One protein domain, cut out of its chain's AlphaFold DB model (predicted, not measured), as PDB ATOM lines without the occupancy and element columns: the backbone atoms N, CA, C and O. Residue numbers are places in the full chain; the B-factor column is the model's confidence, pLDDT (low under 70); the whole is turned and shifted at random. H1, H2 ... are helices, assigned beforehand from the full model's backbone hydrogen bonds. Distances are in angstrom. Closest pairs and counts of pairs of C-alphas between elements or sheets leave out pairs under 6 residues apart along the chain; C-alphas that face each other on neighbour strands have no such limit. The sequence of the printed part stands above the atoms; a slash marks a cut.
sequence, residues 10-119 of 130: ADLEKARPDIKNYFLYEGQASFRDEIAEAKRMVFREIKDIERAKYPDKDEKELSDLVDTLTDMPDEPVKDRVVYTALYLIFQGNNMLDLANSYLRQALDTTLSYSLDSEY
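This is residues 10 to 119 of the 130 residues of an uncharacterized protein of Caldithrix abyssi (UniProt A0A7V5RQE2). Helical hairpin H5-H6 with long H3 crossing H5, which lies between H3 and H6; H1 packs across H5, H2 is near one end, and H4 folds back on H3. The printed part has 110 residues, six helices, H1 to H6 in order, and no named strand: all helix. It is only just compact, close to loose, radius of gyration of the C-alphas 15.3 A, spans 45 by 26 by 23 A.

H1, residues 10 to 15, touches the hub H5, residues 76 to 92, about perpendicular at 84 degrees; closest C-alphas Leu 12 and Val 82, 6.0 A. H2, residues 19 to 22, only just touches H1, only at the corner, with 3 pairs of C-alphas within 8 A; closest Glu 13 and Ile 19, 5.9 A. H3, residues 32 to 53, touches H5 with residues 34 to 42 alone, a steep tilt of 53 degrees, opposite ways; closest C-alphas Ala 38 and Ala 85, 5.1 A. H4, residues 59 to 67, touches H3 at a steep tilt of 63 degrees, by residues 43 to 51 of H3 alone; closest C-alphas Lys 47 and Leu 62, 6.4 A. H5 and H6, residues 96 to 108, form a hairpin, a shallow tilt of 15 degrees; closest C-alphas Tyr 87 and Ala 99, 4.3 A. Every O i to N i+4 pair is within hydrogen-bond range in H1, H3, H4, H5 and H6; H2 is too short for one.

H1 begins at C-alpha 10 (235.210, 237.638, 263.854). H3 is 31.5 A long, H5 24.1 A and H6 18.2 A, ending at C-alpha 108 (245.026, 252.526, 251.030).

The farthest C-alphas, Glu 26 and Asp 56, are 47.0 A apart. The printed part has no cut and no long link; residues 117 to 119 have pLDDT under 70.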
ATOM      1  N   ALA A  10     236.120 237.929 264.963       95.50
ATOM      2  CA  ALA A  10     235.210 237.638 263.854       95.50
ATOM      3  C   ALA A  10     235.352 238.609 262.664       95.50
ATOM      4  O   ALA A  10     235.072 238.227 261.532       95.50
ATOM      5  N   ASP A  11     235.768 239.857 262.894       96.19
ATOM      6  CA  ASP A  11     236.047 240.811 261.815       96.19
ATOM      7  C   ASP A  11     237.375 240.471 261.117       96.19
ATOM      8  O   ASP A  11     237.456 240.529 259.891       96.19
ATOM      9  N   LEU A  12     238.378 240.003 261.873       96.38
ATOM     10  CA  LEU A  12     239.618 239.468 261.298       96.38
ATOM     11  C   LEU A  12     239.345 238.204 260.474       96.38
ATOM     12  O   LEU A  12     239.873 238.067 259.377       96.38
ATOM     13  N   GLU A  13     238.483 237.309 260.963       96.12
ATOM     14  CA  GLU A  13     238.078 236.083 260.262       96.12
ATOM     15  C   GLU A  13     237.344 236.377 258.946       96.12
ATOM     16  O   GLU A  13     237.535 235.664 257.965       96.12
ATOM     17  N   LYS A  14     236.538 237.445 258.883       95.25
ATOM     18  CA  LYS A  14     235.909 237.873 257.621       95.25
ATOM     19  C   LYS A  14     236.947 238.298 256.582       95.25
ATOM     20  O   LYS A  14     236.804 237.949 255.414       95.25
ATOM     21  N   ALA A  15     237.977 239.034 256.999       93.94
ATOM     22  CA  ALA A  15     239.050 239.488 256.115       93.94
ATOM     23  C   ALA A  15     240.064 238.372 255.783       93.94
ATOM     24  O   ALA A  15     240.652 238.353 254.699       93.94
ATOM     25  N   ARG A  16     240.271 237.428 256.706       95.69
ATOM     26  CA  ARG A  16     241.200 236.301 256.588       95.69
ATOM     27  C   ARG A  16     240.629 235.063 257.309       95.69
ATOM     28  O   ARG A  16     240.872 234.884 258.502       95.69
ATOM     29  N   PRO A  17     239.909 234.168 256.606       95.94
ATOM     30  CA  PRO A  17     239.194 233.043 257.232       95.94
ATOM     31  C   PRO A  17     240.056 232.052 258.026       95.94
ATOM     32  O   PRO A  17     239.573 231.416 258.957       95.94
ATOM     33  N   ASP A  18     241.334 231.915 257.682       94.62
ATOM     34  CA  ASP A  18     242.309 231.047 258.348       94.62
ATOM     35  C   ASP A  18     243.109 231.761 259.454       94.62
ATOM     36  O   ASP A  18     244.077 231.191 259.949       94.62
ATOM     37  N   ILE A  19     242.737 232.984 259.870       95.06
ATOM     38  CA  ILE A  19     243.548 233.804 260.793       95.06
ATOM     39  C   ILE A  19     243.869 233.105 262.125       95.06
ATOM     40  O   ILE A  19     244.948 233.286 262.679       95.06
ATOM     41  N   LYS A  20     242.983 232.227 262.609       93.75
ATOM     42  CA  LYS A  20     243.183 231.443 263.842       93.75
ATOM     43  C   LYS A  20     244.367 230.471 263.787       93.75
ATOM     44  O   LYS A  20     244.810 230.013 264.831       93.75
ATOM     45  N   ASN A  21     244.903 230.176 262.603       94.00
ATOM     46  CA  ASN A  21     246.105 229.351 262.456       94.00
ATOM     47  C   ASN A  21     247.399 230.105 262.808       94.00
ATOM     48  O   ASN A  21     248.463 229.493 262.826       94.00
ATOM     49  N   TYR A  22     247.317 231.412 263.071       94.75
ATOM     50  CA  TYR A  22     248.467 232.300 263.245       94.75
ATOM     51  C   TYR A  22     248.526 232.923 264.645       94.75
ATOM     52  O   TYR A  22     249.009 234.045 264.809       94.75
ATOM     53  N   PHE A  23     248.023 232.222 265.664       93.25
ATOM     54  CA  PHE A  23     248.281 232.604 267.052       93.25
ATOM     55  C   PHE A  23     249.794 232.690 267.308       93.25
ATOM     56  O   PHE A  23     250.549 231.801 266.923       93.25
ATOM     57  N   LEU A  24     250.231 233.776 267.944       86.69
ATOM     58  CA  LEU A  24     251.638 234.127 268.131       86.69
ATOM     59  C   LEU A  24     252.333 233.289 269.204       86.69
ATOM     60  O   LEU A  24     253.556 233.159 269.192       86.69
ATOM     61  N   TYR A  25     251.574 232.750 270.155       88.56
ATOM     62  CA  TYR A  25     252.115 231.973 271.261       88.56
ATOM     63  C   TYR A  25     251.154 230.873 271.708       88.56
ATOM     64  O   TYR A  25     249.935 230.942 271.528       88.56
ATOM     65  N   GLU A  26     251.724 229.836 272.316       84.88
ATOM     66  CA  GLU A  26     250.969 228.713 272.857       84.88
ATOM     67  C   GLU A  26     249.999 229.190 273.953       84.88
ATOM     68  O   GLU A  26     250.368 229.944 274.854       84.88
ATOM     69  N   GLY A  27     248.736 228.767 273.860       85.44
ATOM     70  CA  GLY A  27     247.681 229.169 274.794       85.44
ATOM     71  C   GLY A  27     246.988 230.497 274.467       85.44
ATOM     72  O   GLY A  27     246.051 230.867 275.178       85.44
ATOM     73  N   GLN A  28     247.373 231.201 273.395       91.56
ATOM     74  CA  GLN A  28     246.585 232.329 272.894       91.56
ATOM     75  C   GLN A  28     245.215 231.838 272.407       91.56
ATOM     76  O   GLN A  28     245.113 230.904 271.616       91.56
ATOM     77  N   ALA A  29     244.149 232.479 272.893       89.50
ATOM     78  CA  ALA A  29     242.768 232.131 272.550       89.50
ATOM     79  C   ALA A  29     242.057 233.209 271.714       89.50
ATOM     80  O   ALA A  29     240.939 232.987 271.251       89.50
ATOM     81  N   SER A  30     242.670 234.388 271.566       94.12
ATOM     82  CA  SER A  30     242.098 235.521 270.835       94.12
ATOM     83  C   SER A  30     243.161 236.519 270.393       94.12
ATOM     84  O   SER A  30     244.204 236.614 271.042       94.12
ATOM     85  N   PHE A  31     242.834 237.344 269.399       95.88
ATOM     86  CA  PHE A  31     243.697 238.417 268.882       95.88
ATOM     87  C   PHE A  31     243.484 239.778 269.570       95.88
ATOM     88  O   PHE A  31     243.628 240.844 268.969       95.88
ATOM     89  N   ARG A  32     243.050 239.772 270.838       95.06
ATOM     90  CA  ARG A  32     242.684 241.001 271.563       95.06
ATOM     91  C   ARG A  32     243.847 241.975 271.705       95.06
ATOM     92  O   ARG A  32     243.615 243.181 271.630       95.06
ATOM     93  N   ASP A  33     245.055 241.465 271.905       94.88
ATOM     94  CA  ASP A  33     246.235 242.297 272.126       94.88
ATOM     95  C   ASP A  33     246.681 242.962 270.821       94.88
ATOM     96  O   ASP A  33     246.950 244.163 270.798       94.88
ATOM     97  N   GLU A  34     246.640 242.229 269.709       96.88
ATOM     98  CA  GLU A  34     246.953 242.741 268.376       96.88
ATOM     99  C   GLU A  34     245.896 243.749 267.909       96.88
ATOM    100  O   GLU A  34     246.242 244.803 267.375       96.88
ATOM    101  N   ILE A  35     244.611 243.492 268.183       96.69
ATOM    102  CA  ILE A  35     243.529 244.457 267.934       96.69
ATOM    103  C   ILE A  35     243.720 245.716 268.791       96.69
ATOM    104  O   ILE A  35     243.543 246.834 268.300       96.69
ATOM    105  N   ALA A  36     244.070 245.572 270.072       95.50
ATOM    106  CA  ALA A  36     244.293 246.711 270.958       95.50
ATOM    107  C   ALA A  36     245.485 247.561 270.498       95.50
ATOM    108  O   ALA A  36     245.399 248.792 270.528       95.50
ATOM    109  N   GLU A  37     246.568 246.933 270.042       96.38
ATOM    110  CA  GLU A  37     247.727 247.641 269.502       96.38
ATOM    111  C   GLU A  37     247.408 248.325 268.168       96.38
ATOM    112  O   GLU A  37     247.684 249.515 268.014       96.38
ATOM    113  N   ALA A  38     246.706 247.646 267.256       96.94
ATOM    114  CA  ALA A  38     246.225 248.247 266.014       96.94
ATOM    115  C   ALA A  38     245.362 249.491 266.284       96.94
ATOM    116  O   ALA A  38     245.572 250.546 265.683       96.94
ATOM    117  N   LYS A  39     244.450 249.425 267.262       95.50
ATOM    118  CA  LYS A  39     243.663 250.589 267.695       95.50
ATOM    119  C   LYS A  39     244.531 251.737 268.204       95.50
ATOM    120  O   LYS A  39     244.198 252.890 267.948       95.50
ATOM    121  N   ARG A  40     245.616 251.461 268.939       95.50
ATOM    122  CA  ARG A  40     246.544 252.508 269.407       95.50
ATOM    123  C   ARG A  40     247.285 253.157 268.244       95.50
ATOM    124  O   ARG A  40     247.453 254.374 268.263       95.50
ATOM    125  N   MET A  41     247.708 252.376 267.253       95.56
ATOM    126  CA  MET A  41     248.378 252.894 266.057       95.56
ATOM    127  C   MET A  41     247.451 253.811 265.257       95.56
ATOM    128  O   MET A  41     247.805 254.961 265.010       95.56
ATOM    129  N   VAL A  42     246.234 253.352 264.954       95.31
ATOM    130  CA  VAL A  42     245.245 254.148 264.207       95.31
ATOM    131  C   VAL A  42     244.816 255.388 264.998       95.31
ATOM    132  O   VAL A  42     244.691 256.470 264.437       95.31
ATOM    133  N   PHE A  43     244.669 255.279 266.323       94.31
ATOM    134  CA  PHE A  43     244.415 256.437 267.184       94.31
ATOM    135  C   PHE A  43     245.513 257.504 267.068       94.31
ATOM    136  O   PHE A  43     245.208 258.693 267.003       94.31
ATOM    137  N   ARG A  44     246.791 257.099 267.045       93.81
ATOM    138  CA  ARG A  44     247.919 258.029 266.871       93.81
ATOM    139  C   ARG A  44     247.895 258.685 265.492       93.81
ATOM    140  O   ARG A  44     248.042 259.897 265.436       93.81
ATOM    141  N   GLU A  45     247.643 257.918 264.431       93.50
ATOM    142  CA  GLU A  45     247.525 258.438 263.059       93.50
ATOM    143  C   GLU A  45     246.431 259.510 262.963       93.50
ATOM    144  O   GLU A  45     246.684 260.623 262.506       93.50
ATOM    145  N   ILE A  46     245.237 259.217 263.485       92.38
ATOM    146  CA  ILE A  46     244.116 260.164 263.513       92.38
ATOM    147  C   ILE A  46     244.474 261.406 264.332       92.38
ATOM    148  O   ILE A  46     244.246 262.528 263.890       92.38
ATOM    149  N   LYS A  47     245.091 261.233 265.501       91.94
ATOM    150  CA  LYS A  47     245.519 262.359 266.335       91.94
ATOM    151  C   LYS A  47     246.548 263.248 265.634       91.94
ATOM    152  O   LYS A  47     246.467 264.465 265.759       91.94
ATOM    153  N   ASP A  48     247.496 262.672 264.900       91.38
ATOM    154  CA  ASP A  48     248.492 263.441 264.150       91.38
ATOM    155  C   ASP A  48     247.846 264.216 262.984       91.38
ATOM    156  O   ASP A  48     248.198 265.375 262.750       91.38
ATOM    157  N   ILE A  49     246.836 263.633 262.323       90.88
ATOM    158  CA  ILE A  49     246.001 264.325 261.325       90.88
ATOM    159  C   ILE A  49     245.249 265.501 261.963       90.88
ATOM    160  O   ILE A  49     245.240 266.604 261.414       90.88
ATOM    161  N   GLU A  50     244.625 265.296 263.125       89.56
ATOM    162  CA  GLU A  50     243.878 266.351 263.815       89.56
ATOM    163  C   GLU A  50     244.795 267.435 264.396       89.56
ATOM    164  O   GLU A  50     244.443 268.612 264.342       89.56
ATOM    165  N   ARG A  51     246.008 267.097 264.854       90.50
ATOM    166  CA  ARG A  51     247.008 268.083 265.302       90.50
ATOM    167  C   ARG A  51     247.371 269.067 264.190       90.50
ATOM    168  O   ARG A  51     247.538 270.253 264.454       90.50
ATOM    169  N   ALA A  52     247.457 268.597 262.946       89.12
ATOM    170  CA  ALA A  52     247.713 269.466 261.798       89.12
ATOM    171  C   ALA A  52     246.545 270.430 261.504       89.12
ATOM    172  O   ALA A  52     246.770 271.515 260.969       89.12
ATOM    173  N   LYS A  53     245.307 270.056 261.859       86.50
ATOM    174  CA  LYS A  53     244.101 270.891 261.698       86.50
ATOM    175  C   LYS A  53     243.870 271.835 262.881       86.50
ATOM    176  O   LYS A  53     243.307 272.912 262.696       86.50
ATOM    177  N   TYR A  54     244.302 271.436 264.076       86.62
ATOM    178  CA  TYR A  54     244.112 272.155 265.334       86.62
ATOM    179  C   TYR A  54     245.450 272.344 266.070       86.62
ATOM    180  O   TYR A  54     245.658 271.739 267.122       86.62
ATOM    181  N   PRO A  55     246.363 273.182 265.546       85.12
ATOM    182  CA  PRO A  55     247.697 273.366 266.126       85.12
ATOM    183  C   PRO A  55     247.676 273.992 267.529       85.12
ATOM    184  O   PRO A  55     248.648 273.854 268.266       85.12
ATOM    185  N   ASP A  56     246.576 274.655 267.897       87.19
ATOM    186  CA  ASP A  56     246.402 275.314 269.194       87.19
ATOM    187  C   ASP A  56     245.912 274.369 270.303       87.19
ATOM    188  O   ASP A  56     245.894 274.764 271.467       87.19
ATOM    189  N   LYS A  57     245.492 273.140 269.961       85.88
ATOM    190  CA  LYS A  57     245.043 272.148 270.945       85.88
ATOM    191  C   LYS A  57     246.228 271.428 271.565       85.88
ATOM    192  O   LYS A  57     247.138 270.986 270.860       85.88
ATOM    193  N   ASP A  58     246.177 271.247 272.876       89.88
ATOM    194  CA  ASP A  58     247.171 270.442 273.568       89.88
ATOM    195  C   ASP A  58     246.959 268.931 273.348       89.88
ATOM    196  O   ASP A  58     245.985 268.456 272.752       89.88
ATOM    197  N   GLU A  59     247.921 268.142 273.825       87.75
ATOM    198  CA  GLU A  59     247.924 266.688 273.666       87.75
ATOM    199  C   GLU A  59     246.696 266.002 274.284       87.75
ATOM    200  O   GLU A  59     246.214 264.984 273.768       87.75
ATOM    201  N   LYS A  60     246.195 266.542 275.396       89.62
ATOM    202  CA  LYS A  60     245.044 265.996 276.105       89.62
ATOM    203  C   LYS A  60     243.759 266.353 275.368       89.62
ATOM    204  O   LYS A  60     242.962 265.459 275.112       89.62
ATOM    205  N   GLU A  61     243.598 267.604 274.951       88.50
ATOM    206  CA  GLU A  61     242.436 268.062 274.184       88.50
ATOM    207  C   GLU A  61     242.287 267.308 272.859       88.50
ATOM    208  O   GLU A  61     241.174 266.953 272.472       88.50
ATOM    209  N   LEU A  62     243.398 267.032 272.168       89.06
ATOM    210  CA  LEU A  62     243.389 266.201 270.963       89.06
ATOM    211  C   LEU A  62     242.994 264.755 271.276       89.06
ATOM    212  O   LEU A  62     242.238 264.151 270.520       89.06
ATOM    213  N   SER A  63     243.481 264.197 272.385       89.00
ATOM    214  CA  SER A  63     243.131 262.832 272.787       89.00
ATOM    215  C   SER A  63     241.646 262.709 273.134       89.00
ATOM    216  O   SER A  63     240.989 261.792 272.645       89.00
ATOM    217  N   ASP A  64     241.117 263.663 273.901       87.88
ATOM    218  CA  ASP A  64     239.701 263.740 274.261       87.88
ATOM    219  C   ASP A  64     238.831 263.907 273.005       87.88
ATOM    220  O   ASP A  64     237.800 263.252 272.868       87.88
ATOM    221  N   LEU A  65     239.272 264.724 272.040       87.06
ATOM    222  CA  LEU A  65     238.575 264.909 270.769       87.06
ATOM    223  C   LEU A  65     238.516 263.603 269.959       87.06
ATOM    224  O   LEU A  65     237.438 263.211 269.513       87.06
ATOM    225  N   VAL A  66     239.645 262.907 269.790       88.81
ATOM    226  CA  VAL A  66     239.700 261.633 269.047       88.81
ATOM    227  C   VAL A  66     238.934 260.522 269.775       88.81
ATOM    228  O   VAL A  66     238.422 259.610 269.132       88.81
ATOM    229  N   ASP A  67     238.767 260.596 271.094       86.06
ATOM    230  CA  ASP A  67     237.932 259.645 271.838       86.06
ATOM    231  C   ASP A  67     236.427 259.813 271.568       86.06
ATOM    232  O   ASP A  67     235.674 258.848 271.706       86.06
ATOM    233  N   THR A  68     235.988 260.978 271.075       86.12
ATOM    234  CA  THR A  68     234.609 261.183 270.581       86.12
ATOM    235  C   THR A  68     234.397 260.695 269.146       86.12
ATOM    236  O   THR A  68     233.317 260.876 268.577       86.12
ATOM    237  N   LEU A  69     235.416 260.080 268.538       89.25
ATOM    238  CA  LEU A  69     235.347 259.601 267.168       89.25
ATOM    239  C   LEU A  69     234.175 258.646 266.971       89.25
ATOM    240  O   LEU A  69     234.011 257.677 267.707       89.25
ATOM    241  N   THR A  70     233.407 258.912 265.926       84.19
ATOM    242  CA  THR A  70     232.364 258.044 265.397       84.19
ATOM    243  C   THR A  70     232.770 257.626 263.992       84.19
ATOM    244  O   THR A  70     233.090 258.474 263.152       84.19
ATOM    245  N   ASP A  71     232.784 256.317 263.753       80.88
ATOM    246  CA  ASP A  71     233.077 255.766 262.430       80.88
ATOM    247  C   ASP A  71     231.958 256.158 261.452       80.88
ATOM    248  O   ASP A  71     230.779 256.187 261.821       80.88
ATOM    249  N   MET A  72     232.321 256.525 260.224       81.12
ATOM    250  CA  MET A  72     231.335 256.875 259.197       81.12
ATOM    251  C   MET A  72     230.663 255.610 258.633       81.12
ATOM    252  O   MET A  72     231.182 254.505 258.817       81.12
ATOM    253  N   PRO A  73     229.504 255.736 257.949       72.19
ATOM    254  CA  PRO A  73     228.948 254.631 257.172       72.19
ATOM    255  C   PRO A  73     230.022 254.012 256.262       72.19
ATOM    256  O   PRO A  73     230.870 254.738 255.747       72.19
ATOM    257  N   ASP A  74     229.974 252.688 256.099       71.94
ATOM    258  CA  ASP A  74     230.974 251.860 255.400       71.94
ATOM    259  C   ASP A  74     232.296 251.594 256.164       71.94
ATOM    260  O   ASP A  74     233.283 251.190 255.560       71.94
ATOM    261  N   GLU A  75     232.310 251.776 257.496       74.81
ATOM    262  CA  GLU A  75     233.315 251.268 258.467       74.81
ATOM    263  C   GLU A  75     234.828 251.449 258.127       74.81
ATOM    264  O   GLU A  75     235.638 250.574 258.448       74.81
ATOM    265  N   PRO A  76     235.297 252.573 257.546       85.12
ATOM    266  CA  PRO A  76     236.689 252.686 257.103       85.12
ATOM    267  C   PRO A  76     237.716 252.757 258.239       85.12
ATOM    268  O   PRO A  76     238.854 252.310 258.065       85.12
ATOM    269  N   VAL A  77     237.368 253.308 259.412       91.94
ATOM    270  CA  VAL A  77     238.292 253.290 260.560       91.94
ATOM    271  C   VAL A  77     238.397 251.879 261.120       91.94
ATOM    272  O   VAL A  77     239.498 251.419 261.435       91.94
ATOM    273  N   LYS A  78     237.276 251.165 261.220       94.19
ATOM    274  CA  LYS A  78     237.282 249.752 261.585       94.19
ATOM    275  C   LYS A  78     238.086 248.905 260.598       94.19
ATOM    276  O   LYS A  78     238.933 248.140 261.059       94.19
ATOM    277  N   ASP A  79     237.903 249.068 259.293       94.56
ATOM    278  CA  ASP A  79     238.676 248.346 258.276       94.56
ATOM    279  C   ASP A  79     240.172 248.660 258.386       94.56
ATOM    280  O   ASP A  79     241.006 247.750 258.387       94.56
ATOM    281  N   ARG A  80     240.532 249.931 258.613       95.38
ATOM    282  CA  ARG A  80     241.919 250.328 258.891       95.38
ATOM    283  C   ARG A  80     242.487 249.583 260.101       95.38
ATOM    284  O   ARG A  80     243.622 249.102 260.044       95.38
ATOM    285  N   VAL A  81     241.723 249.466 261.187       96.75
ATOM    286  CA  VAL A  81     242.134 248.710 262.381       96.75
ATOM    287  C   VAL A  81     242.271 247.218 262.066       96.75
ATOM    288  O   VAL A  81     243.258 246.618 262.486       96.75
ATOM    289  N   VAL A  82     241.342 246.623 261.312       97.31
ATOM    290  CA  VAL A  82     241.389 245.206 260.907       97.31
ATOM    291  C   VAL A  82     242.656 244.910 260.104       97.31
ATOM    292  O   VAL A  82     243.415 244.015 260.476       97.31
ATOM    293  N   TYR A  83     242.943 245.682 259.055       97.94
ATOM    294  CA  TYR A  83     244.139 245.467 258.238       97.94
ATOM    295  C   TYR A  83     245.434 245.728 259.013       97.94
ATOM    296  O   TYR A  83     246.403 244.985 258.859       97.94
ATOM    297  N   THR A  84     245.441 246.715 259.912       97.88
ATOM    298  CA  THR A  84     246.589 246.961 260.799       97.88
ATOM    299  C   THR A  84     246.800 245.797 261.775       97.88
ATOM    300  O   THR A  84     247.936 245.382 261.993       97.88
ATOM    301  N   ALA A  85     245.731 245.214 262.325       97.81
ATOM    302  CA  ALA A  85     245.826 244.044 263.197       97.81
ATOM    303  C   ALA A  85     246.352 242.815 262.441       97.81
ATOM    304  O   ALA A  85     247.243 242.130 262.939       97.81
ATOM    305  N   LEU A  86     245.876 242.570 261.215       97.94
ATOM    306  CA  LEU A  86     246.398 241.496 260.361       97.94
ATOM    307  C   LEU A  86     247.885 241.694 260.050       97.94
ATOM    308  O   LEU A  86     248.657 240.740 260.144       97.94
ATOM    309  N   TYR A  87     248.308 242.925 259.748       98.12
ATOM    310  CA  TYR A  87     249.724 243.262 259.603       98.12
ATOM    311  C   TYR A  87     250.533 242.859 260.846       98.12
ATOM    312  O   TYR A  87     251.523 242.145 260.703       98.12
ATOM    313  N   LEU A  88     250.092 243.244 262.049       97.81
ATOM    314  CA  LEU A  88     250.785 242.920 263.301       97.81
ATOM    315  C   LEU A  88     250.868 241.406 263.547       97.81
ATOM    316  O   LEU A  88     251.935 240.906 263.908       97.81
ATOM    317  N   ILE A  89     249.780 240.670 263.300       97.56
ATOM    318  CA  ILE A  89     249.738 239.207 263.454       97.56
ATOM    319  C   ILE A  89     250.738 238.542 262.501       97.56
ATOM    320  O   ILE A  89     251.560 237.726 262.922       97.56
ATOM    321  N   PHE A  90     250.720 238.895 261.215       98.06
ATOM    322  CA  PHE A  90     251.626 238.281 260.241       98.06
ATOM    323  C   PHE A  90     253.078 238.720 260.428       98.06
ATOM    324  O   PHE A  90     253.984 237.910 260.235       98.06
ATOM    325  N   GLN A  91     253.314 239.960 260.860       97.25
ATOM    326  CA  GLN A  91     254.644 240.426 261.231       97.25
ATOM    327  C   GLN A  91     255.189 239.624 262.420       97.25
ATOM    328  O   GLN A  91     256.324 239.158 262.361       97.25
ATOM    329  N   GLY A  92     254.382 239.414 263.467       95.94
ATOM    330  CA  GLY A  92     254.762 238.612 264.634       95.94
ATOM    331  C   GLY A  92     255.065 237.148 264.289       95.94
ATOM    332  O   GLY A  92     255.950 236.545 264.887       95.94
ATOM    333  N   ASN A  93     254.407 236.605 263.261       95.75
ATOM    334  CA  ASN A  93     254.682 235.275 262.704       95.75
ATOM    335  C   ASN A  93     255.840 235.248 261.680       95.75
ATOM    336  O   ASN A  93     256.062 234.228 261.031       95.75
ATOM    337  N   ASN A  94     256.583 236.348 261.500       96.25
ATOM    338  CA  ASN A  94     257.652 236.501 260.499       96.25
ATOM    339  C   ASN A  94     257.211 236.295 259.033       96.25
ATOM    340  O   ASN A  94     258.037 236.060 258.151       96.25
ATOM    341  N   MET A  95     255.918 236.433 258.735       96.62
ATOM    342  CA  MET A  95     255.362 236.348 257.381       96.62
ATOM    343  C   MET A  95     255.378 237.727 256.708       96.62
ATOM    344  O   MET A  95     254.333 238.323 256.441       96.62
ATOM    345  N   LEU A  96     256.579 238.251 256.458       96.38
ATOM    346  CA  LEU A  96     256.793 239.663 256.110       96.38
ATOM    347  C   LEU A  96     256.093 240.107 254.820       96.38
ATOM    348  O   LEU A  96     255.550 241.208 254.778       96.38
ATOM    349  N   ASP A  97     256.050 239.271 253.782       96.94
ATOM    350  CA  ASP A  97     255.379 239.627 252.522       96.94
ATOM    351  C   ASP A  97     253.870 239.804 252.713       96.94
ATOM    352  O   ASP A  97     253.271 240.762 252.218       96.94
ATOM    353  N   LEU A  98     253.258 238.903 253.486       95.44
ATOM    354  CA  LEU A  98     251.834 238.958 253.789       95.44
ATOM    355  C   LEU A  98     251.520 240.121 254.733       95.44
ATOM    356  O   LEU A  98     250.562 240.856 254.497       95.44
ATOM    357  N   ALA A  99     252.369 240.344 255.739       97.25
ATOM    358  CA  ALA A  99     252.279 241.509 256.608       97.25
ATOM    359  C   ALA A  99     252.303 242.804 255.779       97.25
ATOM    360  O   ALA A  99     251.394 243.625 255.881       97.25
ATOM    361  N   ASN A 100     253.278 242.955 254.880       96.88
ATOM    362  CA  ASN A 100     253.407 244.130 254.021       96.88
ATOM    363  C   ASN A 100     252.205 244.322 253.084       96.88
ATOM    364  O   ASN A 100     251.827 245.461 252.808       96.88
ATOM    365  N   SER A 101     251.583 243.239 252.609       97.69
ATOM    366  CA  SER A 101     250.331 243.322 251.846       97.69
ATOM    367  C   SER A 101     249.212 243.963 252.669       97.69
ATOM    368  O   SER A 101     248.528 244.859 252.179       97.69
ATOM    369  N   TYR A 102     249.039 243.546 253.925       97.69
ATOM    370  CA  TYR A 102     248.022 244.120 254.808       97.69
ATOM    371  C   TYR A 102     248.355 245.536 255.270       97.69
ATOM    372  O   TYR A 102     247.450 246.358 255.381       97.69
ATOM    373  N   LEU A 103     249.636 245.867 255.442       96.75
ATOM    374  CA  LEU A 103     250.055 247.243 255.693       96.75
ATOM    375  C   LEU A 103     249.658 248.165 254.534       96.75
ATOM    376  O   LEU A 103     249.131 249.246 254.770       96.75
ATOM    377  N   ARG A 104     249.865 247.739 253.281       96.50
ATOM    378  CA  ARG A 104     249.427 248.516 252.109       96.50
ATOM    379  C   ARG A 104     247.912 248.686 252.080       96.50
ATOM    380  O   ARG A 104     247.452 249.810 251.946       96.50
ATOM    381  N   GLN A 105     247.152 247.611 252.297       95.31
ATOM    382  CA  GLN A 105     245.685 247.691 252.367       95.31
ATOM    383  C   GLN A 105     245.207 248.631 253.475       95.31
ATOM    384  O   GLN A 105     244.278 249.406 253.258       95.31
ATOM    385  N   ALA A 106     245.863 248.606 254.640       94.94
ATOM    386  CA  ALA A 106     245.604 249.572 255.693       94.94
ATOM    387  C   ALA A 106     245.832 250.988 255.151       94.94
ATOM    388  O   ALA A 106     244.889 251.765 255.125       94.94
ATOM    389  N   LEU A 107     247.021 251.303 254.631       92.81
ATOM    390  CA  LEU A 107     247.354 252.638 254.114       92.81
ATOM    391  C   LEU A 107     246.423 253.127 252.992       92.81
ATOM    392  O   LEU A 107     246.089 254.313 252.970       92.81
ATOM    393  N   ASP A 108     245.963 252.229 252.121       92.88
ATOM    394  CA  ASP A 108     245.026 252.526 251.030       92.88
ATOM    395  C   ASP A 108     243.585 252.760 251.532       92.88
ATOM    396  O   ASP A 108     242.789 253.436 250.876       92.88
ATOM    397  N   THR A 109     243.237 252.246 252.718       90.12
ATOM    398  CA  THR A 109     241.916 252.441 253.335       90.12
ATOM    399  C   THR A 109     241.794 253.875 253.838       90.12
ATOM    400  O   THR A 109     242.378 254.237 254.860       90.12
ATOM    401  N   THR A 110     241.036 254.719 253.141       87.06
ATOM    402  CA  THR A 110     240.864 256.130 253.522       87.06
ATOM    403  C   THR A 110     240.190 256.244 254.885       87.06
ATOM    404  O   THR A 110     239.085 255.751 255.061       87.06
ATOM    405  N   LEU A 111     240.817 256.938 255.837       88.44
ATOM    406  CA  LEU A 111     240.212 257.223 257.137       88.44
ATOM    407  C   LEU A 111     239.062 258.226 256.979       88.44
ATOM    408  O   LEU A 111     239.298 259.408 256.735       88.44
ATOM    409  N   SER A 112     237.823 257.759 257.141       85.69
ATOM    410  CA  SER A 112     236.628 258.610 257.171       85.69
ATOM    411  C   SER A 112     235.945 258.495 258.527       85.69
ATOM    412  O   SER A 112     235.492 257.426 258.922       85.69
ATOM    413  N   TYR A 113     235.884 259.598 259.261       88.06
ATOM    414  CA  TYR A 113     235.322 259.639 260.606       88.06
ATOM    415  C   TYR A 113     234.716 261.008 260.892       88.06
ATOM    416  O   TYR A 113     235.097 262.014 260.293       88.06
ATOM    417  N   SER A 114     233.793 261.048 261.850       85.56
ATOM    418  CA  SER A 114     233.316 262.293 262.446       85.56
ATOM    419  C   SER A 114     233.760 262.357 263.894       85.56
ATOM    420  O   SER A 114     233.705 261.364 264.613       85.56
ATOM    421  N   LEU A 115     234.173 263.538 264.329       84.81
ATOM    422  CA  LEU A 115     234.420 263.840 265.736       84.81
ATOM    423  C   LEU A 115     233.209 264.621 266.239       84.81
ATOM    424  O   LEU A 115     232.667 265.444 265.490       84.81
ATOM    425  N   ASP A 116     232.738 264.327 267.451       72.81
ATOM    426  CA  ASP A 116     231.522 264.965 267.941       72.81
ATOM    427  C   ASP A 116     231.731 266.481 268.049       72.81
ATOM    428  O   ASP A 116     232.727 267.000 268.561       72.81
ATOM    429  N   SER A 117     230.777 267.208 267.486       51.25
ATOM    430  CA  SER A 117     230.848 268.648 267.298       51.25
ATOM    431  C   SER A 117     230.473 269.432 268.554       51.25
ATOM    432  O   SER A 117     230.530 270.658 268.528       51.25
ATOM    433  N   GLU A 118     230.135 268.779 269.670       48.44
ATOM    434  CA  GLU A 118     229.890 269.488 270.934       48.44
ATOM    435  C   GLU A 118     231.149 270.189 271.486       48.44
ATOM    436  O   GLU A 118     231.015 271.196 272.179       48.44
ATOM    437  N   TYR A 119     232.356 269.814 271.036       45.06
ATOM    438  CA  TYR A 119     233.585 270.603 271.250       45.06
ATOM    439  C   TYR A 119     233.561 271.984 270.551       45.06
ATOM    440  O   TYR A 119     234.417 272.831 270.805       45.06
TER     441      TYR A 119